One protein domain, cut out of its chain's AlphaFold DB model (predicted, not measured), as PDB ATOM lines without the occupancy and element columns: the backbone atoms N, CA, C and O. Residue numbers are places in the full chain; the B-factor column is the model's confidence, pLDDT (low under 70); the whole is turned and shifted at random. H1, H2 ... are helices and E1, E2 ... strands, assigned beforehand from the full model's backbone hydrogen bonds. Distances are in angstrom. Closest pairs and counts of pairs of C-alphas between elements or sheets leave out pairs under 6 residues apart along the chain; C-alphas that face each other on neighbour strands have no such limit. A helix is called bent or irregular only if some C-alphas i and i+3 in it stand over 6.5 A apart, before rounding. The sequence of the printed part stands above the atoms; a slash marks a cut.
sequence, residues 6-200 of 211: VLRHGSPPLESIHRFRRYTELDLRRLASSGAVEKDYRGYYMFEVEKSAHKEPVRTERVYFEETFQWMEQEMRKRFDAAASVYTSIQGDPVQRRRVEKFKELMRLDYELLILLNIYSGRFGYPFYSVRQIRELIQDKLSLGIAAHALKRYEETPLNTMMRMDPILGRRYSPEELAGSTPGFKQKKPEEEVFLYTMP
ATOM      1  N   VAL A   6       8.928 -28.607  57.030       81.56
ATOM      2  CA  VAL A   6       8.395 -27.273  57.364       81.56
ATOM      3  C   VAL A   6       7.187 -27.332  58.294       81.56
ATOM      4  O   VAL A   6       7.053 -26.502  59.189       81.56
ATOM      5  N   LEU A   7       6.348 -28.365  58.189       82.38
ATOM      6  CA  LEU A   7       5.239 -28.551  59.133       82.38
ATOM      7  C   LEU A   7       5.708 -28.797  60.580       82.38
ATOM      8  O   LEU A   7       4.920 -28.615  61.505       82.38
ATOM      9  N   ARG A   8       6.965 -29.213  60.783       79.88
ATOM     10  CA  ARG A   8       7.564 -29.482  62.101       79.88
ATOM     11  C   ARG A   8       8.505 -28.376  62.572       79.88
ATOM     12  O   ARG A   8       8.632 -28.174  63.776       79.88
ATOM     13  N   HIS A   9       9.176 -27.692  61.649       82.19
ATOM     14  CA  HIS A   9      10.254 -26.748  61.958       82.19
ATOM     15  C   HIS A   9       9.948 -25.298  61.557       82.19
ATOM     16  O   HIS A   9      10.747 -24.413  61.846       82.19
ATOM     17  N   GLY A  10       8.782 -25.033  60.959       81.69
ATOM     18  CA  GLY A  10       8.406 -23.699  60.491       81.69
ATOM     19  C   GLY A  10       9.088 -23.343  59.175       81.69
ATOM     20  O   GLY A  10       9.462 -24.228  58.407       81.69
ATOM     21  N   SER A  11       9.211 -22.047  58.889       86.12
ATOM     22  CA  SER A  11       9.764 -21.551  57.626       86.12
ATOM     23  C   SER A  11      11.098 -22.192  57.228       86.12
ATOM     24  O   SER A  11      12.017 -22.259  58.047       86.12
ATOM     25  N   PRO A  12      11.264 -22.573  55.950       87.25
ATOM     26  CA  PRO A  12      12.554 -23.015  55.445       87.25
ATOM     27  C   PRO A  12      13.557 -21.845  55.403       87.25
ATOM     28  O   PRO A  12      13.141 -20.680  55.356       87.25
ATOM     29  N   PRO A  13      14.874 -22.127  55.362       87.44
ATOM     30  CA  PRO A  13      15.893 -21.097  55.170       87.44
ATOM     31  C   PRO A  13      15.649 -20.291  53.888       87.44
ATOM     32  O   PRO A  13      15.241 -20.857  52.867       87.44
ATOM     33  N   LEU A  14      15.930 -18.983  53.917       84.94
ATOM     34  CA  LEU A  14      15.713 -18.084  52.774       84.94
ATOM     35  C   LEU A  14      16.478 -18.544  51.532       84.94
ATOM     36  O   LEU A  14      15.945 -18.504  50.427       84.94
ATOM     37  N   GLU A  15      17.676 -19.085  51.719       86.00
ATOM     38  CA  GLU A  15      18.528 -19.621  50.660       86.00
ATOM     39  C   GLU A  15      17.837 -20.755  49.895       86.00
ATOM     40  O   GLU A  15      18.076 -20.944  48.702       86.00
ATOM     41  N   SER A  16      16.961 -21.510  50.564       85.69
ATOM     42  CA  SER A  16      16.181 -22.574  49.927       85.69
ATOM     43  C   SER A  16      15.091 -21.999  49.024       85.69
ATOM     44  O   SER A  16      14.829 -22.557  47.964       85.69
ATOM     45  N   ILE A  17      14.493 -20.868  49.409       85.31
ATOM     46  CA  ILE A  17      13.492 -20.154  48.608       85.31
ATOM     47  C   ILE A  17      14.171 -19.452  47.423       85.31
ATOM     48  O   ILE A  17      13.719 -19.596  46.287       85.31
ATOM     49  N   HIS A  18      15.291 -18.760  47.658       88.12
ATOM     50  CA  HIS A  18      16.022 -17.968  46.658       88.12
ATOM     51  C   HIS A  18      16.448 -18.766  45.426       88.12
ATOM     52  O   HIS A  18      16.476 -18.223  44.323       88.12
ATOM     53  N   ARG A  19      16.712 -20.068  45.574       86.62
ATOM     54  CA  ARG A  19      17.041 -20.971  44.453       86.62
ATOM     55  C   ARG A  19      15.956 -21.040  43.383       86.62
ATOM     56  O   ARG A  19      16.250 -21.393  42.246       86.62
ATOM     57  N   PHE A  20      14.717 -20.718  43.738       87.50
ATOM     58  CA  PHE A  20      13.587 -20.724  42.817       87.50
ATOM     59  C   PHE A  20      13.308 -19.354  42.207       87.50
ATOM     60  O   PHE A  20      12.335 -19.231  41.474       87.50
ATOM     61  N   ARG A  21      14.101 -18.319  42.502       90.50
ATOM     62  CA  ARG A  21      13.835 -16.956  42.038       90.50
ATOM     63  C   ARG A  21      13.988 -16.862  40.522       90.50
ATOM     64  O   ARG A  21      15.050 -17.155  39.983       90.50
ATOM     65  N   ARG A  22      12.938 -16.394  39.838       88.94
ATOM     66  CA  ARG A  22      12.882 -16.272  38.369       88.94
ATOM     67  C   ARG A  22      13.994 -15.403  37.787       88.94
ATOM     68  O   ARG A  22      14.512 -15.721  36.725       88.94
ATOM     69  N   TYR A  23      14.279 -14.272  38.434       88.81
ATOM     70  CA  TYR A  23      15.223 -13.280  37.928       88.81
ATOM     71  C   TYR A  23      16.381 -13.098  38.895       88.81
ATOM     72  O   TYR A  23      16.199 -12.609  40.016       88.81
ATOM     73  N   THR A  24      17.572 -13.449  38.420       89.50
ATOM     74  CA  THR A  24      18.835 -13.081  39.057       89.50
ATOM     75  C   THR A  24      19.219 -11.644  38.694       89.50
ATOM     76  O   THR A  24      18.700 -11.070  37.734       89.50
ATOM     77  N   GLU A  25      20.178 -11.059  39.415       89.75
ATOM     78  CA  GLU A  25      20.753  -9.746  39.068       89.75
ATOM     79  C   GLU A  25      21.272  -9.711  37.620       89.75
ATOM     80  O   GLU A  25      21.120  -8.721  36.902       89.75
ATOM     81  N   LEU A  26      21.851 -10.822  37.160       91.94
ATOM     82  CA  LEU A  26      22.374 -10.955  35.807       91.94
ATOM     83  C   LEU A  26      21.251 -10.953  34.755       91.94
ATOM     84  O   LEU A  26      21.414 -10.344  33.694       91.94
ATOM     85  N   ASP A  27      20.100 -11.557  35.057       91.00
ATOM     86  CA  ASP A  27      18.923 -11.520  34.182       91.00
ATOM     87  C   ASP A  27      18.315 -10.119  34.119       91.00
ATOM     88  O   ASP A  27      18.022  -9.623  33.031       91.00
ATOM     89  N   LEU A  28      18.189  -9.437  35.262       91.94
ATOM     90  CA  LEU A  28      17.678  -8.065  35.318       91.94
ATOM     91  C   LEU A  28      18.584  -7.095  34.556       91.94
ATOM     92  O   LEU A  28      18.092  -6.248  33.810       91.94
ATOM     93  N   ARG A  29      19.907  -7.267  34.655       92.00
ATOM     94  CA  ARG A  29      20.868  -6.499  33.857       92.00
ATOM     95  C   ARG A  29      20.668  -6.722  32.358       92.00
ATOM     96  O   ARG A  29      20.652  -5.749  31.609       92.00
ATOM     97  N   ARG A  30      20.481  -7.973  31.914       90.12
ATOM     98  CA  ARG A  30      20.199  -8.301  30.502       90.12
ATOM     99  C   ARG A  30      18.891  -7.672  30.025       90.12
ATOM    100  O   ARG A  30      18.871  -7.064  28.958       90.12
ATOM    101  N   LEU A  31      17.832  -7.762  30.832       89.56
ATOM    102  CA  LEU A  31      16.535  -7.145  30.544       89.56
ATOM    103  C   LEU A  31      16.626  -5.615  30.479       89.56
ATOM    104  O   LEU A  31      15.954  -4.992  29.658       89.56
ATOM    105  N   ALA A  32      17.461  -4.995  31.315       89.88
ATOM    106  CA  ALA A  32      17.692  -3.556  31.272       89.88
ATOM    107  C   ALA A  32      18.449  -3.156  30.000       89.88
ATOM    108  O   ALA A  32      18.059  -2.214  29.314       89.88
ATOM    109  N   SER A  33      19.489  -3.913  29.629       88.44
ATOM    110  CA  SER A  33      20.231  -3.696  28.382       88.44
ATOM    111  C   SER A  33      19.359  -3.865  27.134       88.44
ATOM    112  O   SER A  33      19.556  -3.140  26.163       88.44
ATOM    113  N   SER A  34      18.371  -4.765  27.157       88.19
ATOM    114  CA  SER A  34      17.407  -4.930  26.062       88.19
ATOM    115  C   SER A  34      16.254  -3.916  26.097       88.19
ATOM    116  O   SER A  34      15.358  -3.981  25.258       88.19
ATOM    117  N   GLY A  35      16.221  -3.015  27.085       84.19
ATOM    118  CA  GLY A  35      15.136  -2.053  27.286       84.19
ATOM    119  C   GLY A  35      13.807  -2.678  27.721       84.19
ATOM    120  O   GLY A  35      12.772  -2.022  27.636       84.19
ATOM    121  N   ALA A  36      13.798  -3.938  28.167       85.12
ATOM    122  CA  ALA A  36      12.600  -4.590  28.688       85.12
ATOM    123  C   ALA A  36      12.241  -4.079  30.090       85.12
ATOM    124  O   ALA A  36      11.066  -4.016  30.431       85.12
ATOM    125  N   VAL A  37      13.226  -3.671  30.886       90.25
ATOM    126  CA  VAL A  37      13.026  -3.042  32.201       90.25
ATOM    127  C   VAL A  37      13.886  -1.784  32.298       90.25
ATOM    128  O   VAL A  37      14.801  -1.590  31.498       90.25
ATOM    129  N   GLU A  38      13.594  -0.923  33.265       91.00
ATOM    130  CA  GLU A  38      14.427   0.236  33.585       91.00
ATOM    131  C   GLU A  38      15.249  -0.011  34.854       91.00
ATOM    132  O   GLU A  38      14.956  -0.923  35.629       91.00
ATOM    133  N   LYS A  39      16.285   0.808  35.061       93.00
ATOM    134  CA  LYS A  39      17.101   0.817  36.276       93.00
ATOM    135  C   LYS A  39      17.292   2.252  36.752       93.00
ATOM    136  O   LYS A  39      17.701   3.103  35.966       93.00
ATOM    137  N   ASP A  40      17.054   2.493  38.033       93.94
ATOM    138  CA  ASP A  40      17.441   3.726  38.721       93.94
ATOM    139  C   ASP A  40      18.301   3.420  39.963       93.94
ATOM    140  O   ASP A  40      18.868   2.331  40.087       93.94
ATOM    141  N   TYR A  41      18.443   4.395  40.867       92.56
ATOM    142  CA  TYR A  41      19.234   4.248  42.090       92.56
ATOM    143  C   TYR A  41      18.631   3.259  43.104       92.56
ATOM    144  O   TYR A  41      19.365   2.766  43.958       92.56
ATOM    145  N   ARG A  42      17.323   2.967  43.032       92.25
ATOM    146  CA  ARG A  42      16.636   2.001  43.911       92.25
ATOM    147  C   ARG A  42      16.721   0.580  43.370       92.25
ATOM    148  O   ARG A  42      16.687  -0.366  44.148       92.25
ATOM    149  N   GLY A  43      16.842   0.422  42.053       93.94
ATOM    150  CA  GLY A  43      17.046  -0.876  41.417       93.94
ATOM    151  C   GLY A  43      16.349  -0.991  40.070       93.94
ATOM    152  O   GLY A  43      16.095   0.002  39.389       93.94
ATOM    153  N   TYR A  44      16.059  -2.231  39.670       94.75
ATOM    154  CA  TYR A  44      15.336  -2.510  38.432       94.75
ATOM    155  C   TYR A  44      13.834  -2.414  38.653       94.75
ATOM    156  O   TYR A  44      13.314  -2.917  39.655       94.75
ATOM    157  N   TYR A  45      13.136  -1.823  37.691       93.31
ATOM    158  CA  TYR A  45      11.693  -1.656  37.746       93.31
ATOM    159  C   TYR A  45      11.026  -1.780  36.379       93.31
ATOM    160  O   TYR A  45      11.646  -1.660  35.319       93.31
ATOM    161  N   MET A  46       9.720  -1.995  36.421       90.50
ATOM    162  CA  MET A  46       8.811  -1.885  35.283       90.50
ATOM    163  C   MET A  46       7.600  -1.044  35.666       90.50
ATOM    164  O   MET A  46       7.423  -0.716  36.835       90.50
ATOM    165  N   PHE A  47       6.776  -0.671  34.692       84.88
ATOM    166  CA  PHE A  47       5.537   0.043  34.988       84.88
ATOM    167  C   PHE A  47       4.377  -0.933  35.083       84.88
ATOM    168  O   PHE A  47       4.179  -1.764  34.189       84.88
ATOM    169  N   GLU A  48       3.594  -0.783  36.142       82.31
ATOM    170  CA  GLU A  48       2.234  -1.286  36.153       82.31
ATOM    171  C   GLU A  48       1.376  -0.433  35.216       82.31
ATOM    172  O   GLU A  48       1.522   0.792  35.120       82.31
ATOM    173  N   VAL A  49       0.517  -1.114  34.469       78.75
ATOM    174  CA  VAL A  49      -0.413  -0.514  33.534       78.75
ATOM    175  C   VAL A  49      -1.806  -0.960  33.920       78.75
ATOM    176  O   VAL A  49      -2.113  -2.153  33.978       78.75
ATOM    177  N   GLU A  50      -2.648   0.029  34.166       73.88
ATOM    178  CA  GLU A  50      -4.058  -0.169  34.428       73.88
ATOM    179  C   GLU A  50      -4.830   0.060  33.132       73.88
ATOM    180  O   GLU A  50      -4.676   1.091  32.466       73.88
ATOM    181  N   LYS A  51      -5.631  -0.929  32.734       69.00
ATOM    182  CA  LYS A  51      -6.498  -0.838  31.562       69.00
ATOM    183  C   LYS A  51      -7.931  -1.118  31.982       69.00
ATOM    184  O   LYS A  51      -8.254  -2.238  32.365       69.00
ATOM    185  N   SER A  52      -8.793  -0.117  31.851       69.56
ATOM    186  CA  SER A  52     -10.238  -0.321  31.932       69.56
ATOM    187  C   SER A  52     -10.823  -0.554  30.537       69.56
ATOM    188  O   SER A  52     -10.232  -0.157  29.529       69.56
ATOM    189  N   ALA A  53     -11.995  -1.190  30.464       61.81
ATOM    190  CA  ALA A  53     -12.654  -1.565  29.206       61.81
ATOM    191  C   ALA A  53     -12.872  -0.400  28.213       61.81
ATOM    192  O   ALA A  53     -13.004  -0.630  27.011       61.81
ATOM    193  N   HIS A  54     -12.883   0.848  28.694       59.53
ATOM    194  CA  HIS A  54     -13.235   2.029  27.900       59.53
ATOM    195  C   HIS A  54     -12.195   3.159  27.941       59.53
ATOM    196  O   HIS A  54     -12.465   4.238  27.419       59.53
ATOM    197  N   LYS A  55     -11.023   2.953  28.559       65.81
ATOM    198  CA  LYS A  55      -9.985   3.993  28.672       65.81
ATOM    199  C   LYS A  55      -8.661   3.531  28.079       65.81
ATOM    200  O   LYS A  55      -8.361   2.339  28.015       65.81
ATOM    201  N   GLU A  56      -7.861   4.501  27.641       71.62
ATOM    202  CA  GLU A  56      -6.486   4.229  27.238       71.62
ATOM    203  C   GLU A  56      -5.676   3.678  28.426       71.62
ATOM    204  O   GLU A  56      -5.928   4.073  29.567       71.62
ATOM    205  N   PRO A  57      -4.709   2.771  28.191       69.31
ATOM    206  CA  PRO A  57      -3.894   2.214  29.263       69.31
ATOM    207  C   PRO A  57      -3.092   3.313  29.968       69.31
ATOM    208  O   PRO A  57      -2.295   4.009  29.333       69.31
ATOM    209  N   VAL A  58      -3.258   3.437  31.283       71.75
ATOM    210  CA  VAL A  58      -2.544   4.433  32.089       71.75
ATOM    211  C   VAL A  58      -1.387   3.747  32.805       71.75
ATOM    212  O   VAL A  58      -1.574   2.745  33.493       71.75
ATOM    213  N   ARG A  59      -0.169   4.282  32.640       72.38
ATOM    214  CA  ARG A  59       0.973   3.895  33.480       72.38
ATOM    215  C   ARG A  59       0.741   4.464  34.871       72.38
ATOM    216  O   ARG A  59       0.711   5.685  35.014       72.38
ATOM    217  N   THR A  60       0.582   3.596  35.858       73.94
ATOM    218  CA  THR A  60       0.228   3.997  37.221       73.94
ATOM    219  C   THR A  60       1.472   4.141  38.084       73.94
ATOM    220  O   THR A  60       1.782   5.236  38.544       73.94
ATOM    221  N   GLU A  61       2.229   3.058  38.255       84.75
ATOM    222  CA  GLU A  61       3.273   2.980  39.277       84.75
ATOM    223  C   GLU A  61       4.521   2.227  38.795       84.75
ATOM    224  O   GLU A  61       4.450   1.345  37.932       84.75
ATOM    225  N   ARG A  62       5.685   2.583  39.355       90.75
ATOM    226  CA  ARG A  62       6.918   1.801  39.207       90.75
ATOM    227  C   ARG A  62       6.867   0.594  40.135       90.75
ATOM    228  O   ARG A  62       6.822   0.742  41.349       90.75
ATOM    229  N   VAL A  63       6.966  -0.590  39.555       91.62
ATOM    230  CA  VAL A  63       7.056  -1.862  40.264       91.62
ATOM    231  C   VAL A  63       8.516  -2.284  40.295       91.62
ATOM    232  O   VAL A  63       9.072  -2.682  39.267       91.62
ATOM    233  N   TYR A  64       9.140  -2.192  41.468       94.19
ATOM    234  CA  TYR A  64      10.513  -2.642  41.665       94.19
ATOM    235  C   TYR A  64      10.557  -4.158  41.849       94.19
ATOM    236  O   TYR A  64       9.800  -4.739  42.636       94.19
ATOM    237  N   PHE A  65      11.472  -4.800  41.123       93.62
ATOM    238  CA  PHE A  65      11.628  -6.252  41.160       93.62
ATOM    239  C   PHE A  65      12.030  -6.726  42.553       93.62
ATOM    240  O   PHE A  65      11.388  -7.614  43.105       93.62
ATOM    241  N   GLU A  66      13.062  -6.108  43.128       94.12
ATOM    242  CA  GLU A  66      13.607  -6.501  44.429       94.12
ATOM    243  C   GLU A  66      12.577  -6.344  45.553       94.12
ATOM    244  O   GLU A  66      12.378  -7.271  46.328       94.12
ATOM    245  N   GLU A  67      11.841  -5.231  45.582       94.81
ATOM    246  CA  GLU A  67      10.790  -4.994  46.584       94.81
ATOM    247  C   GLU A  67       9.676  -6.043  46.495       94.81
ATOM    248  O   GLU A  67       9.212  -6.567  47.509       94.81
ATOM    249  N   THR A  68       9.277  -6.406  45.275       94.38
ATOM    250  CA  THR A  68       8.241  -7.422  45.058       94.38
ATOM    251  C   THR A  68       8.741  -8.821  45.439       94.38
ATOM    252  O   THR A  68       7.993  -9.593  46.041       94.38
ATOM    253  N   PHE A  69      10.008  -9.153  45.158       94.75
ATOM    254  CA  PHE A  69      10.616 -10.414  45.597       94.75
ATOM    255  C   PHE A  69      10.724 -10.503  47.121       94.75
ATOM    256  O   PHE A  69      10.275 -11.494  47.693       94.75
ATOM    257  N   GLN A  70      11.221  -9.455  47.781       94.56
ATOM    258  CA  GLN A  70      11.311  -9.394  49.243       94.56
ATOM    259  C   GLN A  70       9.934  -9.521  49.901       94.56
ATOM    260  O   GLN A  70       9.775 -10.255  50.880       94.56
ATOM    261  N   TRP A  71       8.914  -8.867  49.336       96.12
ATOM    262  CA  TRP A  71       7.540  -9.016  49.806       96.12
ATOM    263  C   TRP A  71       7.044 -10.464  49.668       96.12
ATOM    264  O   TRP A  71       6.524 -11.022  50.634       96.12
ATOM    265  N   MET A  72       7.245 -11.105  48.509       95.44
ATOM    266  CA  MET A  72       6.859 -12.509  48.304       95.44
ATOM    267  C   MET A  72       7.577 -13.453  49.277       95.44
ATOM    268  O   MET A  72       6.946 -14.350  49.833       95.44
ATOM    269  N   GLU A  73       8.871 -13.249  49.515       95.31
ATOM    270  CA  GLU A  73       9.664 -14.037  50.466       95.31
ATOM    271  C   GLU A  73       9.124 -13.912  51.891       95.31
ATOM    272  O   GLU A  73       8.921 -14.919  52.575       95.31
ATOM    273  N   GLN A  74       8.806 -12.691  52.323       95.69
ATOM    274  CA  GLN A  74       8.192 -12.451  53.624       95.69
ATOM    275  C   GLN A  74       6.812 -13.121  53.738       95.69
ATOM    276  O   GLN A  74       6.498 -13.734  54.760       95.69
ATOM    277  N   GLU A  75       5.988 -13.026  52.698       96.38
ATOM    278  CA  GLU A  75       4.649 -13.614  52.666       96.38
ATOM    279  C   GLU A  75       4.659 -15.146  52.628       96.38
ATOM    280  O   GLU A  75       3.783 -15.772  53.234       96.38
ATOM    281  N   MET A  76       5.646 -15.757  51.966       95.56
ATOM    282  CA  MET A  76       5.862 -17.204  52.014       95.56
ATOM    283  C   MET A  76       6.268 -17.647  53.421       95.56
ATOM    284  O   MET A  76       5.668 -18.579  53.951       95.56
ATOM    285  N   ARG A  77       7.206 -16.946  54.073       94.75
ATOM    286  CA  ARG A  77       7.614 -17.262  55.454       94.75
ATOM    287  C   ARG A  77       6.445 -17.206  56.434       94.75
ATOM    288  O   ARG A  77       6.177 -18.181  57.128       94.75
ATOM    289  N   LYS A  78       5.659 -16.124  56.408       95.81
ATOM    290  CA  LYS A  78       4.449 -16.006  57.245       95.81
ATOM    291  C   LYS A  78       3.507 -17.203  57.080       95.81
ATOM    292  O   LYS A  78       2.956 -17.686  58.064       95.81
ATOM    293  N   ARG A  79       3.322 -17.689  55.848       95.75
ATOM    294  CA  ARG A  79       2.454 -18.841  55.553       95.75
ATOM    295  C   ARG A  79       3.050 -20.164  56.008       95.75
ATOM    296  O   ARG A  79       2.305 -20.997  56.513       95.75
ATOM    297  N   PHE A  80       4.359 -20.353  55.863       95.25
ATOM    298  CA  PHE A  80       5.040 -21.533  56.389       95.25
ATOM    299  C   PHE A  80       4.974 -21.596  57.921       95.25
ATOM    300  O   PHE A  80       4.627 -22.640  58.472       95.25
ATOM    301  N   ASP A  81       5.207 -20.475  58.607       94.88
ATOM    302  CA  ASP A  81       5.098 -20.397  60.070       94.88
ATOM    303  C   ASP A  81       3.652 -20.631  60.539       94.88
ATOM    304  O   ASP A  81       3.405 -21.401  61.472       94.88
ATOM    305  N   ALA A  82       2.674 -20.034  59.848       95.56
ATOM    306  CA  ALA A  82       1.259 -20.285  60.107       95.56
ATOM    307  C   ALA A  82       0.896 -21.765  59.904       95.56
ATOM    308  O   ALA A  82       0.194 -22.343  60.731       95.56
ATOM    309  N   ALA A  83       1.411 -22.407  58.852       95.50
ATOM    310  CA  ALA A  83       1.153 -23.814  58.571       95.50
ATOM    311  C   ALA A  83       1.689 -24.737  59.675       95.50
ATOM    312  O   ALA A  83       0.984 -25.659  60.086       95.50
ATOM    313  N   ALA A  84       2.886 -24.470  60.203       94.12
ATOM    314  CA  ALA A  84       3.439 -25.216  61.333       94.12
ATOM    315  C   ALA A  84       2.586 -25.055  62.610       94.12
ATOM    316  O   ALA A  84       2.324 -26.029  63.325       94.12
ATOM    317  N   SER A  85       2.079 -23.843  62.867       94.44
ATOM    318  CA  SER A  85       1.171 -23.564  63.990       94.44
ATOM    319  C   SER A  85      -0.176 -24.290  63.853       94.44
ATOM    320  O   SER A  85      -0.638 -24.954  64.790       94.44
ATOM    321  N   VAL A  86      -0.783 -24.246  62.660       94.69
ATOM    322  CA  VAL A  86      -2.025 -24.970  62.344       94.69
ATOM    323  C   VAL A  86      -1.813 -26.476  62.479       94.69
ATOM    324  O   VAL A  86      -2.620 -27.153  63.114       94.69
ATOM    325  N   TYR A  87      -0.705 -27.004  61.955       94.19
ATOM    326  CA  TYR A  87      -0.359 -28.419  62.057       94.19
ATOM    327  C   TYR A  87      -0.248 -28.879  63.516       94.19
ATOM    328  O   TYR A  87      -0.893 -29.853  63.906       94.19
ATOM    329  N   THR A  88       0.484 -28.135  64.347       93.25
ATOM    330  CA  THR A  88       0.600 -28.402  65.793       93.25
ATOM    331  C   THR A  88      -0.773 -28.385  66.470       93.25
ATOM    332  O   THR A  88      -1.112 -29.274  67.253       93.25
ATOM    333  N   SER A  89      -1.618 -27.424  66.094       93.06
ATOM    334  CA  SER A  89      -2.982 -27.291  66.606       93.06
ATOM    335  C   SER A  89      -3.919 -28.426  66.182       93.06
ATOM    336  O   SER A  89      -4.925 -28.642  66.859       93.06
ATOM    337  N   ILE A  90      -3.650 -29.128  65.075       93.06
ATOM    338  CA  ILE A  90      -4.412 -30.318  64.655       93.06
ATOM    339  C   ILE A  90      -4.035 -31.527  65.514       93.06
ATOM    340  O   ILE A  90      -4.920 -32.286  65.901       93.06
ATOM    341  N   GLN A  91      -2.743 -31.701  65.812       89.44
ATOM    342  CA  GLN A  91      -2.238 -32.843  66.586       89.44
ATOM    343  C   GLN A  91      -2.793 -32.867  68.016       89.44
ATOM    344  O   GLN A  91      -3.064 -33.937  68.552       89.44
ATOM    345  N   GLY A  92      -2.993 -31.693  68.621       89.62
ATOM    346  CA  GLY A  92      -3.537 -31.562  69.975       89.62
ATOM    347  C   GLY A  92      -5.065 -31.483  70.076       89.62
ATOM    348  O   GLY A  92      -5.577 -31.358  71.185       89.62
ATOM    349  N   ASP A  93      -5.813 -31.497  68.965       93.06
ATOM    350  CA  ASP A  93      -7.273 -31.328  69.002       93.06
ATOM    351  C   ASP A  93      -7.987 -32.688  69.069       93.06
ATOM    352  O   ASP A  93      -7.906 -33.460  68.114       93.06
ATOM    353  N   PRO A  94      -8.729 -33.000  70.147       92.12
ATOM    354  CA  PRO A  94      -9.423 -34.280  70.266       92.12
ATOM    355  C   PRO A  94     -10.671 -34.376  69.370       92.12
ATOM    356  O   PRO A  94     -11.210 -35.466  69.176       92.12
ATOM    357  N   VAL A  95     -11.170 -33.261  68.822       94.69
ATOM    358  CA  VAL A  95     -12.444 -33.224  68.090       94.69
ATOM    359  C   VAL A  95     -12.211 -33.314  66.583       94.69
ATOM    360  O   VAL A  95     -11.785 -32.351  65.945       94.69
ATOM    361  N   GLN A  96     -12.613 -34.434  65.970       91.38
ATOM    362  CA  GLN A  96     -12.406 -34.682  64.534       91.38
ATOM    363  C   GLN A  96     -12.954 -33.570  63.632       91.38
ATOM    364  O   GLN A  96     -12.293 -33.159  62.684       91.38
ATOM    365  N   ARG A  97     -14.140 -33.032  63.937       90.38
ATOM    366  CA  ARG A  97     -14.721 -31.925  63.164       90.38
ATOM    367  C   ARG A  97     -13.820 -30.683  63.170       90.38
ATOM    368  O   ARG A  97     -13.656 -30.056  62.132       90.38
ATOM    369  N   ARG A  98     -13.215 -30.345  64.314       92.12
ATOM    370  CA  ARG A  98     -12.296 -29.200  64.429       92.12
ATOM    371  C   ARG A  98     -10.965 -29.472  63.731       92.12
ATOM    372  O   ARG A  98     -10.452 -28.580  63.063       92.12
ATOM    373  N   ARG A  99     -10.453 -30.707  63.810       91.94
ATOM    374  CA  ARG A  99      -9.272 -31.148  63.043       91.94
ATOM    375  C   ARG A  99      -9.480 -30.982  61.540       91.94
ATOM    376  O   ARG A  99      -8.595 -30.469  60.869       91.94
ATOM    377  N   VAL A 100     -10.654 -31.360  61.027       90.62
ATOM    378  CA  VAL A 100     -11.005 -31.192  59.608       90.62
ATOM    379  C   VAL A 100     -11.028 -29.713  59.213       90.62
ATOM    380  O   VAL A 100     -10.432 -29.364  58.203       90.62
ATOM    381  N   GLU A 101     -11.639 -28.828  60.005       89.38
ATOM    382  CA  GLU A 101     -11.643 -27.383  59.707       89.38
ATOM    383  C   GLU A 101     -10.231 -26.776  59.707       89.38
ATOM    384  O   GLU A 101      -9.856 -26.073  58.771       89.38
ATOM    385  N   LYS A 102      -9.397 -27.124  60.693       92.19
ATOM    386  CA  LYS A 102      -7.979 -26.724  60.718       92.19
ATOM    387  C   LYS A 102      -7.194 -27.297  59.535       92.19
ATOM    388  O   LYS A 102      -6.312 -26.645  58.990       92.19
ATOM    389  N   PHE A 103      -7.519 -28.509  59.094       91.69
ATOM    390  CA  PHE A 103      -6.896 -29.090  57.910       91.69
ATOM    391  C   PHE A 103      -7.287 -28.346  56.626       91.69
ATOM    392  O   PHE A 103      -6.432 -28.144  55.767       91.69
ATOM    393  N   LYS A 104      -8.527 -27.853  56.503       90.06
ATOM    394  CA  LYS A 104      -8.912 -26.963  55.390       90.06
ATOM    395  C   LYS A 104      -8.095 -25.673  55.393       90.06
ATOM    396  O   LYS A 104      -7.681 -25.211  54.332       90.06
ATOM    397  N   GLU A 105      -7.825 -25.107  56.569       91.56
ATOM    398  CA  GLU A 105      -6.918 -23.964  56.698       91.56
ATOM    399  C   GLU A 105      -5.493 -24.316  56.245       91.56
ATOM    400  O   GLU A 105      -4.887 -23.560  55.486       91.56
ATOM    401  N   LEU A 106      -4.989 -25.493  56.624       92.69
ATOM    402  CA  LEU A 106      -3.682 -25.976  56.178       92.69
ATOM    403  C   LEU A 106      -3.614 -26.127  54.647       92.69
ATOM    404  O   LEU A 106      -2.635 -25.714  54.029       92.69
ATOM    405  N   MET A 107      -4.671 -26.654  54.022       91.19
ATOM    406  CA  MET A 107      -4.787 -26.732  52.560       91.19
ATOM    407  C   MET A 107      -4.826 -25.352  51.905       91.19
ATOM    408  O   MET A 107      -4.207 -25.144  50.863       91.19
ATOM    409  N   ARG A 108      -5.542 -24.391  52.501       92.44
ATOM    410  CA  ARG A 108      -5.560 -23.007  52.015       92.44
ATOM    411  C   ARG A 108      -4.143 -22.432  51.984       92.44
ATOM    412  O   ARG A 108      -3.742 -21.884  50.963       92.44
ATOM    413  N   LEU A 109      -3.382 -22.605  53.066       94.31
ATOM    414  CA  LEU A 109      -1.993 -22.146  53.157       94.31
ATOM    415  C   LEU A 109      -1.089 -22.827  52.119       94.31
ATOM    416  O   LEU A 109      -0.307 -22.141  51.466       94.31
ATOM    417  N   ASP A 110      -1.232 -24.141  51.917       93.88
ATOM    418  CA  ASP A 110      -0.491 -24.894  50.889       93.88
ATOM    419  C   ASP A 110      -0.762 -24.348  49.481       93.88
ATOM    420  O   ASP A 110       0.151 -24.130  48.685       93.88
ATOM    421  N   TYR A 111      -2.027 -24.045  49.185       92.62
ATOM    422  CA  TYR A 111      -2.418 -23.495  47.893       92.62
ATOM    423  C   TYR A 111      -1.921 -22.057  47.683       92.62
ATOM    424  O   TYR A 111      -1.426 -21.732  46.604       92.62
ATOM    425  N   GLU A 112      -1.986 -21.202  48.706       94.06
ATOM    426  CA  GLU A 112      -1.416 -19.852  48.640       94.06
ATOM    427  C   GLU A 112       0.106 -19.885  48.428       94.06
ATOM    428  O   GLU A 112       0.627 -19.156  47.583       94.06
ATOM    429  N   LEU A 113       0.815 -20.763  49.146       94.75
ATOM    430  CA  LEU A 113       2.252 -20.989  48.965       94.75
ATOM    431  C   LEU A 113       2.570 -21.468  47.550       94.75
ATOM    432  O   LEU A 113       3.523 -20.986  46.939       94.75
ATOM    433  N   LEU A 114       1.764 -22.382  47.009       92.88
ATOM    434  CA  LEU A 114       1.925 -22.880  45.648       92.88
ATOM    435  C   LEU A 114       1.780 -21.752  44.620       92.88
ATOM    436  O   LEU A 114       2.572 -21.673  43.681       92.88
ATOM    437  N   ILE A 115       0.801 -20.858  44.801       92.06
ATOM    438  CA  ILE A 115       0.624 -19.688  43.933       92.06
ATOM    439  C   ILE A 115       1.851 -18.777  44.016       92.06
ATOM    440  O   ILE A 115       2.443 -18.468  42.981       92.06
ATOM    441  N   LEU A 116       2.266 -18.400  45.229       94.00
ATOM    442  CA  LEU A 116       3.422 -17.528  45.452       94.00
ATOM    443  C   LEU A 116       4.701 -18.110  44.842       94.00
ATOM    444  O   LEU A 116       5.388 -17.409  44.104       94.00
ATOM    445  N   LEU A 117       4.992 -19.393  45.066       92.25
ATOM    446  CA  LEU A 117       6.176 -20.055  44.510       92.25
ATOM    447  C   LEU A 117       6.133 -20.150  42.985       92.25
ATOM    448  O   LEU A 117       7.158 -19.968  42.325       92.25
ATOM    449  N   ASN A 118       4.963 -20.398  42.398       91.31
ATOM    450  CA  ASN A 118       4.819 -20.421  40.944       91.31
ATOM    451  C   ASN A 118       5.026 -19.029  40.326       91.31
ATOM    452  O   ASN A 118       5.601 -18.932  39.242       91.31
ATOM    453  N   ILE A 119       4.607 -17.952  40.997       91.69
ATOM    454  CA  ILE A 119       4.899 -16.576  40.560       91.69
ATOM    455  C   ILE A 119       6.392 -16.279  40.728       91.69
ATOM    456  O   ILE A 119       7.049 -15.848  39.779       91.69
ATOM    457  N   TYR A 120       6.937 -16.580  41.907       92.19
ATOM    458  CA  TYR A 120       8.333 -16.349  42.274       92.19
ATOM    459  C   TYR A 120       9.312 -17.040  41.314       92.19
ATOM    460  O   TYR A 120      10.326 -16.450  40.946       92.19
ATOM    461  N   SER A 121       8.962 -18.245  40.850       90.12
ATOM    462  CA  SER A 121       9.731 -19.037  39.878       90.12
ATOM    463  C   SER A 121       9.410 -18.774  38.413       90.12
ATOM    464  O   SER A 121      10.061 -19.331  37.532       90.12
ATOM    465  N   GLY A 122       8.439 -17.909  38.118       86.50
ATOM    466  CA  GLY A 122       8.063 -17.577  36.743       86.50
ATOM    467  C   GLY A 122       7.280 -18.655  36.003       86.50
ATOM    468  O   GLY A 122       7.213 -18.609  34.777       86.50
ATOM    469  N   ARG A 123       6.689 -19.609  36.728       84.50
ATOM    470  CA  ARG A 123       5.774 -20.621  36.178       84.50
ATOM    471  C   ARG A 123       4.395 -20.043  35.867       84.50
ATOM    472  O   ARG A 123       3.765 -20.469  34.904       84.50
ATOM    473  N   PHE A 124       3.937 -19.052  36.635       73.94
ATOM    474  CA  PHE A 124       2.882 -18.149  36.171       73.94
ATOM    475  C   PHE A 124       3.529 -17.158  35.206       73.94
ATOM    476  O   PHE A 124       4.469 -16.484  35.608       73.94
ATOM    477  N   GLY A 125       3.076 -17.177  33.945       60.25
ATOM    478  CA  GLY A 125       3.782 -16.716  32.743       60.25
ATOM    479  C   GLY A 125       4.361 -15.291  32.724       60.25
ATOM    480  O   GLY A 125       4.829 -14.724  33.704       60.25
ATOM    481  N   TYR A 126       4.474 -14.718  31.532       57.94
ATOM    482  CA  TYR A 126       4.879 -13.322  31.353       57.94
ATOM    483  C   TYR A 126       3.609 -12.462  31.273       57.94
ATOM    484  O   TYR A 126       2.691 -12.883  30.564       57.94
ATOM    485  N   PRO A 127       3.517 -11.298  31.949       71.75
ATOM    486  CA  PRO A 127       4.593 -10.482  32.535       71.75
ATOM    487  C   PRO A 127       4.788 -10.638  34.067       71.75
ATOM    488  O   PRO A 127       4.101 -11.417  34.715       71.75
ATOM    489  N   PHE A 128       5.790  -9.950  34.643       84.38
ATOM    490  CA  PHE A 128       6.110  -9.988  36.085       84.38
ATOM    491  C   PHE A 128       5.030  -9.288  36.914       84.38
ATOM    492  O   PHE A 128       4.649  -8.172  36.591       84.38
ATOM    493  N   TYR A 129       4.548  -9.900  37.988       87.50
ATOM    494  CA  TYR A 129       3.411  -9.349  38.721       87.50
ATOM    495  C   TYR A 129       3.829  -8.306  39.763       87.50
ATOM    496  O   TYR A 129       4.816  -8.494  40.470       87.50
ATOM    497  N   SER A 130       3.048  -7.234  39.891       90.31
ATOM    498  CA  SER A 130       3.131  -6.310  41.024       90.31
ATOM    499  C   SER A 130       2.574  -6.948  42.301       90.31
ATOM    500  O   SER A 130       1.795  -7.901  42.251       90.31
ATOM    501  N   VAL A 131       2.894  -6.380  43.466       91.94
ATOM    502  CA  VAL A 131       2.302  -6.822  44.743       91.94
ATOM    503  C   VAL A 131       0.768  -6.749  44.716       91.94
ATOM    504  O   VAL A 131       0.108  -7.644  45.245       91.94
ATOM    505  N   ARG A 132       0.192  -5.720  44.078       88.06
ATOM    506  CA  ARG A 132      -1.263  -5.562  43.925       88.06
ATOM    507  C   ARG A 132      -1.855  -6.720  43.118       88.06
ATOM    508  O   ARG A 132      -2.733  -7.419  43.618       88.06
ATOM    509  N   GLN A 133      -1.278  -7.003  41.953       87.06
ATOM    510  CA  GLN A 133      -1.710  -8.098  41.081       87.06
ATOM    511  C   GLN A 133      -1.573  -9.473  41.742       87.06
ATOM    512  O   GLN A 133      -2.432 -10.331  41.568       87.06
ATOM    513  N   ILE A 134      -0.507  -9.699  42.519       91.31
ATOM    514  CA  ILE A 134      -0.321 -10.970  43.234       91.31
ATOM    515  C   ILE A 134      -1.438 -11.170  44.265       91.31
ATOM    516  O   ILE A 134      -1.978 -12.271  44.378       91.31
ATOM    517  N   ARG A 135      -1.803 -10.121  45.012       90.75
ATOM    518  CA  ARG A 135      -2.882 -10.190  46.010       90.75
ATOM    519  C   ARG A 135      -4.233 -10.477  45.369       90.75
ATOM    520  O   ARG A 135      -4.930 -11.371  45.842       90.75
ATOM    521  N   GLU A 136      -4.564  -9.765  44.295       86.69
ATOM    522  CA  GLU A 136      -5.793  -9.986  43.526       86.69
ATOM    523  C   GLU A 136      -5.845 -11.414  42.983       86.69
ATOM    524  O   GLU A 136      -6.811 -12.131  43.226       86.69
ATOM    525  N   LEU A 137      -4.753 -11.891  42.376       87.00
ATOM    526  CA  LEU A 137      -4.672 -13.255  41.864       87.00
ATOM    527  C   LEU A 137      -4.889 -14.302  42.966       87.00
ATOM    528  O   LEU A 137      -5.608 -15.278  42.750       87.00
ATOM    529  N   ILE A 138      -4.283 -14.127  44.144       88.69
ATOM    530  CA  ILE A 138      -4.492 -15.037  45.278       88.69
ATOM    531  C   ILE A 138      -5.961 -15.011  45.712       88.69
ATOM    532  O   ILE A 138      -6.569 -16.073  45.859       88.69
ATOM    533  N   GLN A 139      -6.545 -13.825  45.883       86.62
ATOM    534  CA  GLN A 139      -7.940 -13.668  46.288       86.62
ATOM    535  C   GLN A 139      -8.901 -14.317  45.284       86.62
ATOM    536  O   GLN A 139      -9.776 -15.086  45.686       86.62
ATOM    537  N   ASP A 140      -8.691 -14.089  43.990       82.31
ATOM    538  CA  ASP A 140      -9.483 -14.675  42.915       82.31
ATOM    539  C   ASP A 140      -9.385 -16.198  42.936       82.31
ATOM    540  O   ASP A 140     -10.401 -16.896  42.980       82.31
ATOM    541  N   LYS A 141      -8.165 -16.749  42.989       82.94
ATOM    542  CA  LYS A 141      -7.957 -18.203  43.025       82.94
ATOM    543  C   LYS A 141      -8.560 -18.855  44.266       82.94
ATOM    544  O   LYS A 141      -9.029 -19.990  44.162       82.94
ATOM    545  N   LEU A 142      -8.567 -18.170  45.408       82.25
ATOM    546  CA  LEU A 142      -9.207 -18.649  46.634       82.25
ATOM    547  C   LEU A 142     -10.734 -18.574  46.561       82.25
ATOM    548  O   LEU A 142     -11.405 -19.513  46.988       82.25
ATOM    549  N   SER A 143     -11.285 -17.507  45.975       74.19
ATOM    550  CA  SER A 143     -12.736 -17.323  45.832       74.19
ATOM    551  C   SER A 143     -13.405 -18.423  45.002       74.19
ATOM    552  O   SER A 143     -14.553 -18.777  45.253       74.19
ATOM    553  N   LEU A 144     -12.663 -19.041  44.075       67.88
ATOM    554  CA  LEU A 144     -13.147 -20.165  43.275       67.88
ATOM    555  C   LEU A 144     -13.415 -21.433  44.106       67.88
ATOM    556  O   LEU A 144     -14.053 -22.354  43.606       67.88
ATOM    557  N   GLY A 145     -12.906 -21.533  45.342       68.69
ATOM    558  CA  GLY A 145     -13.109 -22.704  46.204       68.69
ATOM    559  C   GLY A 145     -12.468 -24.000  45.685       68.69
ATOM    560  O   GLY A 145     -12.703 -25.074  46.228       68.69
ATOM    561  N   ILE A 146     -11.627 -23.923  44.651       73.56
ATOM    562  CA  ILE A 146     -11.041 -25.088  43.970       73.56
ATOM    563  C   ILE A 146      -9.750 -25.603  44.616       73.56
ATOM    564  O   ILE A 146      -9.097 -26.463  44.031       73.56
ATOM    565  N   ALA A 147      -9.354 -25.102  45.792       79.88
ATOM    566  CA  ALA A 147      -8.058 -25.413  46.403       79.88
ATOM    567  C   ALA A 147      -7.817 -26.929  46.533       79.88
ATOM    568  O   ALA A 147      -6.777 -27.421  46.106       79.88
ATOM    569  N   ALA A 148      -8.805 -27.693  47.012       78.06
ATOM    570  CA  ALA A 148      -8.696 -29.149  47.136       78.06
ATOM    571  C   ALA A 148      -8.505 -29.859  45.785       78.06
ATOM    572  O   ALA A 148      -7.655 -30.741  45.650       78.06
ATOM    573  N   HIS A 149      -9.265 -29.452  44.764       79.44
ATOM    574  CA  HIS A 149      -9.142 -30.004  43.415       79.44
ATOM    575  C   HIS A 149      -7.819 -29.616  42.754       79.44
ATOM    576  O   HIS A 149      -7.225 -30.440  42.062       79.44
ATOM    577  N   ALA A 150      -7.364 -28.381  42.965       82.06
ATOM    578  CA  ALA A 150      -6.093 -27.897  42.461       82.06
ATOM    579  C   ALA A 150      -4.950 -28.699  43.086       82.06
ATOM    580  O   ALA A 150      -4.226 -29.358  42.352       82.06
ATOM    581  N   LEU A 151      -4.854 -28.740  44.421       84.69
ATOM    582  CA  LEU A 151      -3.800 -29.458  45.147       84.69
ATOM    583  C   LEU A 151      -3.750 -30.951  44.802       84.69
ATOM    584  O   LEU A 151      -2.665 -31.502  44.693       84.69
ATOM    585  N   LYS A 152      -4.897 -31.602  44.557       82.94
ATOM    586  CA  LYS A 152      -4.943 -33.009  44.121       82.94
ATOM    587  C   LYS A 152      -4.287 -33.246  42.751       82.94
ATOM    588  O   LYS A 152      -3.851 -34.360  42.483       82.94
ATOM    589  N   ARG A 153      -4.281 -32.245  41.863       84.50
ATOM    590  CA  ARG A 153      -3.701 -32.354  40.512       84.50
ATOM    591  C   ARG A 153      -2.199 -32.107  40.483       84.50
ATOM    592  O   ARG A 153      -1.560 -32.506  39.516       84.50
ATOM    593  N   TYR A 154      -1.656 -31.424  41.483       81.38
ATOM    594  CA  TYR A 154      -0.218 -31.224  41.577       81.38
ATOM    595  C   TYR A 154       0.417 -32.478  42.169       81.38
ATOM    596  O   TYR A 154      -0.003 -32.947  43.223       81.38
ATOM    597  N   GLU A 155       1.430 -33.004  41.484       74.00
ATOM    598  CA  GLU A 155       2.223 -34.135  41.980       74.00
ATOM    599  C   GLU A 155       2.931 -33.778  43.293       74.00
ATOM    600  O   GLU A 155       3.032 -34.607  44.190       74.00
ATOM    601  N   GLU A 156       3.365 -32.521  43.421       81.88
ATOM    602  CA  GLU A 156       4.076 -32.009  44.588       81.88
ATOM    603  C   GLU A 156       3.609 -30.587  44.917       81.88
ATOM    604  O   GLU A 156       3.563 -29.712  44.043       81.88
ATOM    605  N   THR A 157       3.303 -30.339  46.192       89.69
ATOM    606  CA  THR A 157       2.925 -29.021  46.720       89.69
ATOM    607  C   THR A 157       3.871 -28.619  47.854       89.69
ATOM    608  O   THR A 157       4.529 -29.483  48.436       89.69
ATOM    609  N   PRO A 158       3.989 -27.321  48.189       90.62
ATOM    610  CA  PRO A 158       4.955 -26.861  49.189       90.62
ATOM    611  C   PRO A 158       4.839 -27.557  50.548       90.62
ATOM    612  O   PRO A 158       5.854 -27.776  51.203       90.62
ATOM    613  N   LEU A 159       3.624 -27.918  50.969       91.50
ATOM    614  CA  LEU A 159       3.370 -28.610  52.235       91.50
ATOM    615  C   LEU A 159       2.939 -30.075  52.055       91.50
ATOM    616  O   LEU A 159       2.798 -30.793  53.048       91.50
ATOM    617  N   ASN A 160       2.707 -30.528  50.818       90.69
ATOM    618  CA  ASN A 160       2.199 -31.864  50.487       90.69
ATOM    619  C   ASN A 160       0.964 -32.264  51.321       90.69
ATOM    620  O   ASN A 160       0.836 -33.409  51.773       90.69
ATOM    621  N   THR A 161       0.040 -31.322  51.550       90.50
ATOM    622  CA  THR A 161      -1.098 -31.519  52.469       90.50
ATOM    623  C   THR A 161      -1.971 -32.708  52.087       90.50
ATOM    624  O   THR A 161      -2.350 -33.494  52.954       90.50
ATOM    625  N   MET A 162      -2.231 -32.902  50.792       88.12
ATOM    626  CA  MET A 162      -3.054 -34.008  50.293       88.12
ATOM    627  C   MET A 162      -2.432 -35.381  50.573       88.12
ATOM    628  O   MET A 162      -3.148 -36.310  50.945       88.12
ATOM    629  N   MET A 163      -1.106 -35.508  50.459       87.81
ATOM    630  CA  MET A 163      -0.394 -36.749  50.788       87.81
ATOM    631  C   MET A 163      -0.389 -37.019  52.297       87.81
ATOM    632  O   MET A 163      -0.452 -38.170  52.723       87.81
ATOM    633  N   ARG A 164      -0.350 -35.957  53.110       88.31
ATOM    634  CA  ARG A 164      -0.312 -36.033  54.578       88.31
ATOM    635  C   ARG A 164      -1.695 -36.098  55.231       88.31
ATOM    636  O   ARG A 164      -1.775 -36.212  56.448       88.31
ATOM    637  N   MET A 165      -2.775 -36.068  54.451       89.69
ATOM    638  CA  MET A 165      -4.147 -36.043  54.966       89.69
ATOM    639  C   MET A 165      -4.461 -37.231  55.876       89.69
ATOM    640  O   MET A 165      -4.967 -37.038  56.975       89.69
ATOM    641  N   ASP A 166      -4.133 -38.444  55.437       89.19
ATOM    642  CA  ASP A 166      -4.403 -39.663  56.198       89.19
ATOM    643  C   ASP A 166      -3.576 -39.730  57.501       89.19
ATOM    644  O   ASP A 166      -4.181 -39.846  58.567       89.19
ATOM    645  N   PRO A 167      -2.248 -39.479  57.484       89.69
ATOM    646  CA  PRO A 167      -1.467 -39.308  58.713       89.69
ATOM    647  C   PRO A 167      -1.987 -38.223  59.671       89.69
ATOM    648  O   PRO A 167      -1.834 -38.347  60.883       89.69
ATOM    649  N   ILE A 168      -2.572 -37.137  59.150       90.25
ATOM    650  CA  ILE A 168      -3.014 -35.989  59.959       90.25
ATOM    651  C   ILE A 168      -4.425 -36.175  60.515       90.25
ATOM    652  O   ILE A 168      -4.686 -35.762  61.645       90.25
ATOM    653  N   LEU A 169      -5.344 -36.746  59.736       90.69
ATOM    654  CA  LEU A 169      -6.768 -36.841  60.062       90.69
ATOM    655  C   LEU A 169      -7.224 -38.262  60.415       90.69
ATOM    656  O   LEU A 169      -8.342 -38.415  60.905       90.69
ATOM    657  N   GLY A 170      -6.399 -39.283  60.177       89.38
ATOM    658  CA  GLY A 170      -6.722 -40.697  60.395       89.38
ATOM    659  C   GLY A 170      -7.641 -41.317  59.337       89.38
ATOM    660  O   GLY A 170      -8.106 -42.437  59.526       89.38
ATOM    661  N   ARG A 171      -7.961 -40.575  58.269       89.50
ATOM    662  CA  ARG A 171      -8.608 -41.075  57.049       89.50
ATOM    663  C   ARG A 171      -8.417 -40.092  55.898       89.50
ATOM    664  O   ARG A 171      -8.174 -38.901  56.116       89.50
ATOM    665  N   ARG A 172      -8.629 -40.563  54.669       88.38
ATOM    666  CA  ARG A 172      -8.748 -39.703  53.481       88.38
ATOM    667  C   ARG A 172     -10.159 -39.133  53.356       88.38
ATOM    668  O   ARG A 172     -11.133 -39.818  53.651       88.38
ATOM    669  N   TYR A 173     -10.230 -37.896  52.884       84.62
ATOM    670  CA  TYR A 173     -11.456 -37.184  52.553       84.62
ATOM    671  C   TYR A 173     -11.431 -36.822  51.069       84.62
ATOM    672  O   TYR A 173     -10.381 -36.458  50.523       84.62
ATOM    673  N   SER A 174     -12.580 -36.912  50.408       82.31
ATOM    674  CA  SER A 174     -12.722 -36.412  49.047       82.31
ATOM    675  C   SER A 174     -12.731 -34.872  49.034       82.31
ATOM    676  O   SER A 174     -13.072 -34.239  50.040       82.31
ATOM    677  N   PRO A 175     -12.358 -34.227  47.912       76.44
ATOM    678  CA  PRO A 175     -12.510 -32.782  47.761       76.44
ATOM    679  C   PRO A 175     -13.927 -32.287  48.076       76.44
ATOM    680  O   PRO A 175     -14.078 -31.228  48.677       76.44
ATOM    681  N   GLU A 176     -14.950 -33.068  47.732       75.94
ATOM    682  CA  GLU A 176     -16.360 -32.762  47.985       75.94
ATOM    683  C   GLU A 176     -16.688 -32.805  49.489       75.94
ATOM    684  O   GLU A 176     -17.357 -31.910  50.007       75.94
ATOM    685  N   GLU A 177     -16.157 -33.788  50.224       78.50
ATOM    686  CA  GLU A 177     -16.303 -33.865  51.685       78.50
ATOM    687  C   GLU A 177     -15.593 -32.705  52.405       78.50
ATOM    688  O   GLU A 177     -16.068 -32.217  53.433       78.50
ATOM    689  N   LEU A 178     -14.458 -32.247  51.865       77.38
ATOM    690  CA  LEU A 178     -13.698 -31.110  52.393       77.38
ATOM    691  C   LEU A 178     -14.333 -29.765  52.027       77.38
ATOM    692  O   LEU A 178     -14.264 -28.825  52.819       77.38
ATOM    693  N   ALA A 179     -14.979 -29.665  50.867       66.12
ATOM    694  CA  ALA A 179     -15.738 -28.482  50.481       66.12
ATOM    695  C   ALA A 179     -16.970 -28.288  51.383       66.12
ATOM    696  O   ALA A 179     -17.315 -27.155  51.715       66.12
ATOM    697  N   GLY A 180     -17.591 -29.381  51.845       61.84
ATOM    698  CA  GLY A 180     -18.815 -29.334  52.644       61.84
ATOM    699  C   GLY A 180     -19.951 -28.576  51.945       61.84
ATOM    700  O   GLY A 180     -19.893 -28.266  50.759       61.84
ATOM    701  N   SER A 181     -20.996 -28.220  52.694       49.31
ATOM    702  CA  SER A 181     -22.044 -27.285  52.255       49.31
ATOM    703  C   SER A 181     -21.605 -25.821  52.369       49.31
ATOM    704  O   SER A 181     -22.441 -24.930  52.507       49.31
ATOM    705  N   THR A 182     -20.296 -25.549  52.343       47.97
ATOM    706  CA  THR A 182     -19.785 -24.191  52.210       47.97
ATOM    707  C   THR A 182     -20.063 -23.783  50.765       47.97
ATOM    708  O   THR A 182     -19.424 -24.322  49.860       47.97
ATOM    709  N   PRO A 183     -21.043 -22.896  50.499       41.12
ATOM    710  CA  PRO A 183     -21.220 -22.400  49.150       41.12
ATOM    711  C   PRO A 183     -19.889 -21.757  48.791       41.12
ATOM    712  O   PRO A 183     -19.406 -20.918  49.559       41.12
ATOM    713  N   GLY A 184     -19.273 -22.210  47.693       37.69
ATOM    714  CA  GLY A 184     -18.075 -21.582  47.150       37.69
ATOM    715  C   GLY A 184     -18.255 -20.077  47.280       37.69
ATOM    716  O   GLY A 184     -19.294 -19.557  46.865       37.69
ATOM    717  N   PHE A 185     -17.339 -19.457  48.032       42.50
ATOM    718  CA  PHE A 185     -17.354 -18.054  48.427       42.50
ATOM    719  C   PHE A 185     -18.059 -17.229  47.352       42.50
ATOM    720  O   PHE A 185     -17.575 -17.182  46.225       42.50
ATOM    721  N   LYS A 186     -19.247 -16.684  47.677       35.47
ATOM    722  CA  LYS A 186     -20.144 -16.012  46.720       35.47
ATOM    723  C   LYS A 186     -19.319 -15.217  45.711       35.47
ATOM    724  O   LYS A 186     -18.654 -14.263  46.110       35.47
ATOM    725  N   GLN A 187     -19.380 -15.609  44.436       38.72
ATOM    726  CA  GLN A 187     -18.831 -14.820  43.339       38.72
ATOM    727  C   GLN A 187     -19.436 -13.421  43.439       38.72
ATOM    728  O   GLN A 187     -20.598 -13.205  43.092       38.72
ATOM    729  N   LYS A 188     -18.664 -12.457  43.947       39.84
ATOM    730  CA  LYS A 188     -18.949 -11.066  43.632       39.84
ATOM    731  C   LYS A 188     -18.651 -10.937  42.147       39.84
ATOM    732  O   LYS A 188     -17.535 -11.227  41.722       39.84
ATOM    733  N   LYS A 189     -19.657 -10.550  41.360       37.34
ATOM    734  CA  LYS A 189     -19.387  -9.990  40.036       37.34
ATOM    735  C   LYS A 189     -18.352  -8.878  40.240       37.34
ATOM    736  O   LYS A 189     -18.590  -8.056  41.128       37.34
ATOM    737  N   PRO A 190     -17.228  -8.866  39.510       43.81
ATOM    738  CA  PRO A 190     -16.310  -7.742  39.587       43.81
ATOM    739  C   PRO A 190     -17.087  -6.473  39.209       43.81
ATOM    740  O   PRO A 190     -17.701  -6.404  38.142       43.81
ATOM    741  N   GLU A 191     -17.145  -5.516  40.133       46.75
ATOM    742  CA  GLU A 191     -17.580  -4.154  39.838       46.75
ATOM    743  C   GLU A 191     -16.427  -3.510  39.061       46.75
ATOM    744  O   GLU A 191     -15.365  -3.273  39.622       46.75
ATOM    745  N   GLU A 192     -16.646  -3.324  37.756       47.22
ATOM    746  CA  GLU A 192     -15.688  -2.838  36.750       47.22
ATOM    747  C   GLU A 192     -14.509  -3.791  36.451       47.22
ATOM    748  O   GLU A 192     -13.634  -4.047  37.274       47.22
ATOM    749  N   GLU A 193     -14.452  -4.310  35.217       47.12
ATOM    750  CA  GLU A 193     -13.302  -5.076  34.715       47.12
ATOM    751  C   GLU A 193     -12.105  -4.138  34.484       47.12
ATOM    752  O   GLU A 193     -11.870  -3.619  33.386       47.12
ATOM    753  N   VAL A 194     -11.358  -3.882  35.554       49.00
ATOM    754  CA  VAL A 194     -10.040  -3.256  35.501       49.00
ATOM    755  C   VAL A 194      -9.000  -4.364  35.398       49.00
ATOM    756  O   VAL A 194      -8.861  -5.194  36.291       49.00
ATOM    757  N   PHE A 195      -8.261  -4.385  34.293       54.12
ATOM    758  CA  PHE A 195      -7.177  -5.335  34.083       54.12
ATOM    759  C   PHE A 195      -5.848  -4.681  34.445       54.12
ATOM    760  O   PHE A 195      -5.445  -3.680  33.840       54.12
ATOM    761  N   LEU A 196      -5.147  -5.279  35.405       54.53
ATOM    762  CA  LEU A 196      -3.793  -4.900  35.777       54.53
ATOM    763  C   LEU A 196      -2.788  -5.830  35.102       54.53
ATOM    764  O   LEU A 196      -2.862  -7.052  35.226       54.53
ATOM    765  N   TYR A 197      -1.820  -5.250  34.400       65.75
ATOM    766  CA  TYR A 197      -0.672  -5.980  33.865       65.75
ATOM    767  C   TYR A 197       0.571  -5.101  33.928       65.75
ATOM    768  O   TYR A 197       0.490  -3.876  33.990       65.75
ATOM    769  N   THR A 198       1.747  -5.708  33.947       58.91
ATOM    770  CA  THR A 198       2.997  -4.960  33.811       58.91
ATOM    771  C   THR A 198       3.486  -5.015  32.371       58.91
ATOM    772  O   THR A 198       3.286  -6.007  31.666       58.91
ATOM    773  N   MET A 199       4.115  -3.936  31.903       56.56
ATOM    774  CA  MET A 199       4.655  -3.882  30.543       56.56
ATOM    775  C   MET A 199       6.172  -3.745  30.518       56.56
ATOM    776  O   MET A 199       6.718  -2.909  31.249       56.56
ATOM    777  N   PRO A 200       6.860  -4.473  29.618       57.59
ATOM    778  CA  PRO A 200       8.243  -4.171  29.314       57.59
ATOM    779  C   PRO A 200       8.376  -2.779  28.695       57.59
ATOM    780  O   PRO A 200       7.584  -2.368  27.842       57.59
TER     781      PRO A 200
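Overview. This is residues 6 to 200 of the 211 residues of an uncharacterized protein of Alkalicoccus urumqiensis (UniProt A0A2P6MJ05). Two long helices, H4 and H5, lie side by side as a long helical hairpin that makes most of the longest axis, and a small, strongly twisted three-stranded sheet stands at the end where H4 begins and H5 ends. H6 begins near the sheet, which it grazes with residues 131 to 136, and runs away from it, folding back along H5; H7 and H8 pack on H5, H9 packs on H7, and at the start of the printed part H1 packs on H4. A long stretch, residues 180 to 193, runs from H9 back to the sheet's last strand. The printed part has 195 residues, with nine named helices and three named strands in the order H1 H2 H3 E1 E2 H4 H5 H6 H7 H8 H9 E3; the sheet's order is E2 E1 E3, antiparallel, and the class is mostly helix. The whole is only just compact, close to loose, with a radius of gyration of the C-alphas of 19.2 A and spans of 58 by 42 by 24 A.

Along the chain. H1, residues 6 to 9, begins with C-alpha 6 at (8.395, -27.273, 57.364). H2 is residues 14 to 18, and H3, residues 25 to 33, is 12.3 A long. E1, residues 44 to 52, is 26.5 A long, and E2, residues 58 to 64, is 17.7 A long. H4, residues 65 to 91, begins at C-alpha 65 at (11.628, -6.252, 41.160) and is 39.3 A long. H5, residues 96 to 120, is 35.5 A long, and H6, residues 131 to 143, is 18.4 A long. H7 is residues 147 to 153, H8 is residues 161 to 169 and H9 is residues 175 to 179. H8 is irregular: C-alphas 163 and 166 are 7.3 A apart. E3, residues 194 to 199, is 15.5 A long and ends with C-alpha 199 at (4.655, -3.882, 30.543).

Arrangement. H5 is the hub, touching four helices. H4 and H5 form a helical hairpin at a shallow tilt of 18 degrees, opposite ways; their closest C-alphas are those of Ile 90 and Arg 99, 5.2 A apart. H5 and H6 form another helical hairpin, at a steep tilt of 38 degrees; H5 touches H6 with residues 108 to 116 alone, and the closest C-alphas, of Glu 112 and Ile 138, are 6.6 A apart. H7 touches H5 at a steep tilt of 66 degrees, closest at the C-alphas of Tyr 111 and Ala 147, 6.1 A. H8 touches H5 at a shallow tilt of 19 degrees, opposite ways, closest at the C-alphas of Met 107 and Thr 161, 6.0 A. H9 touches H7, with the C-alphas of Ala 148 and Pro 175 5.3 A apart. H1 touches H4, closest at the C-alphas of Leu 7 and Ala 84, 4.4 A. H2 is close to H4 but not clearly touching, with the C-alphas of Ile 17 and Glu 73 7.5 A apart. In the sheet, E1 and E2 are a hairpin, with N 48 and O 61 within hydrogen-bond range at 2.9 A. E1 and E3 are antiparallel at 152 degrees, with N 49 and O 197 at 2.8 A. H3, H4 and H6 only graze the sheet, H6 with residues 131 to 136. In H2, H3, H4, H5, H6, H7 and H9 every O i to N i+4 pair is within hydrogen-bond range; in H8 3 of 5 are, and H1 is too short for such a pair.

Size, cuts and confidence. The C-alphas of Ser 33 and Pro 94, the two farthest apart, are 59.7 A apart. The printed part has no cut. The link from H9 to E3, 14 residues, is long. The mean pLDDT of the printed part is 82.7; 32 residues are under 70, among them residues 51 to 55 and 179 to 200.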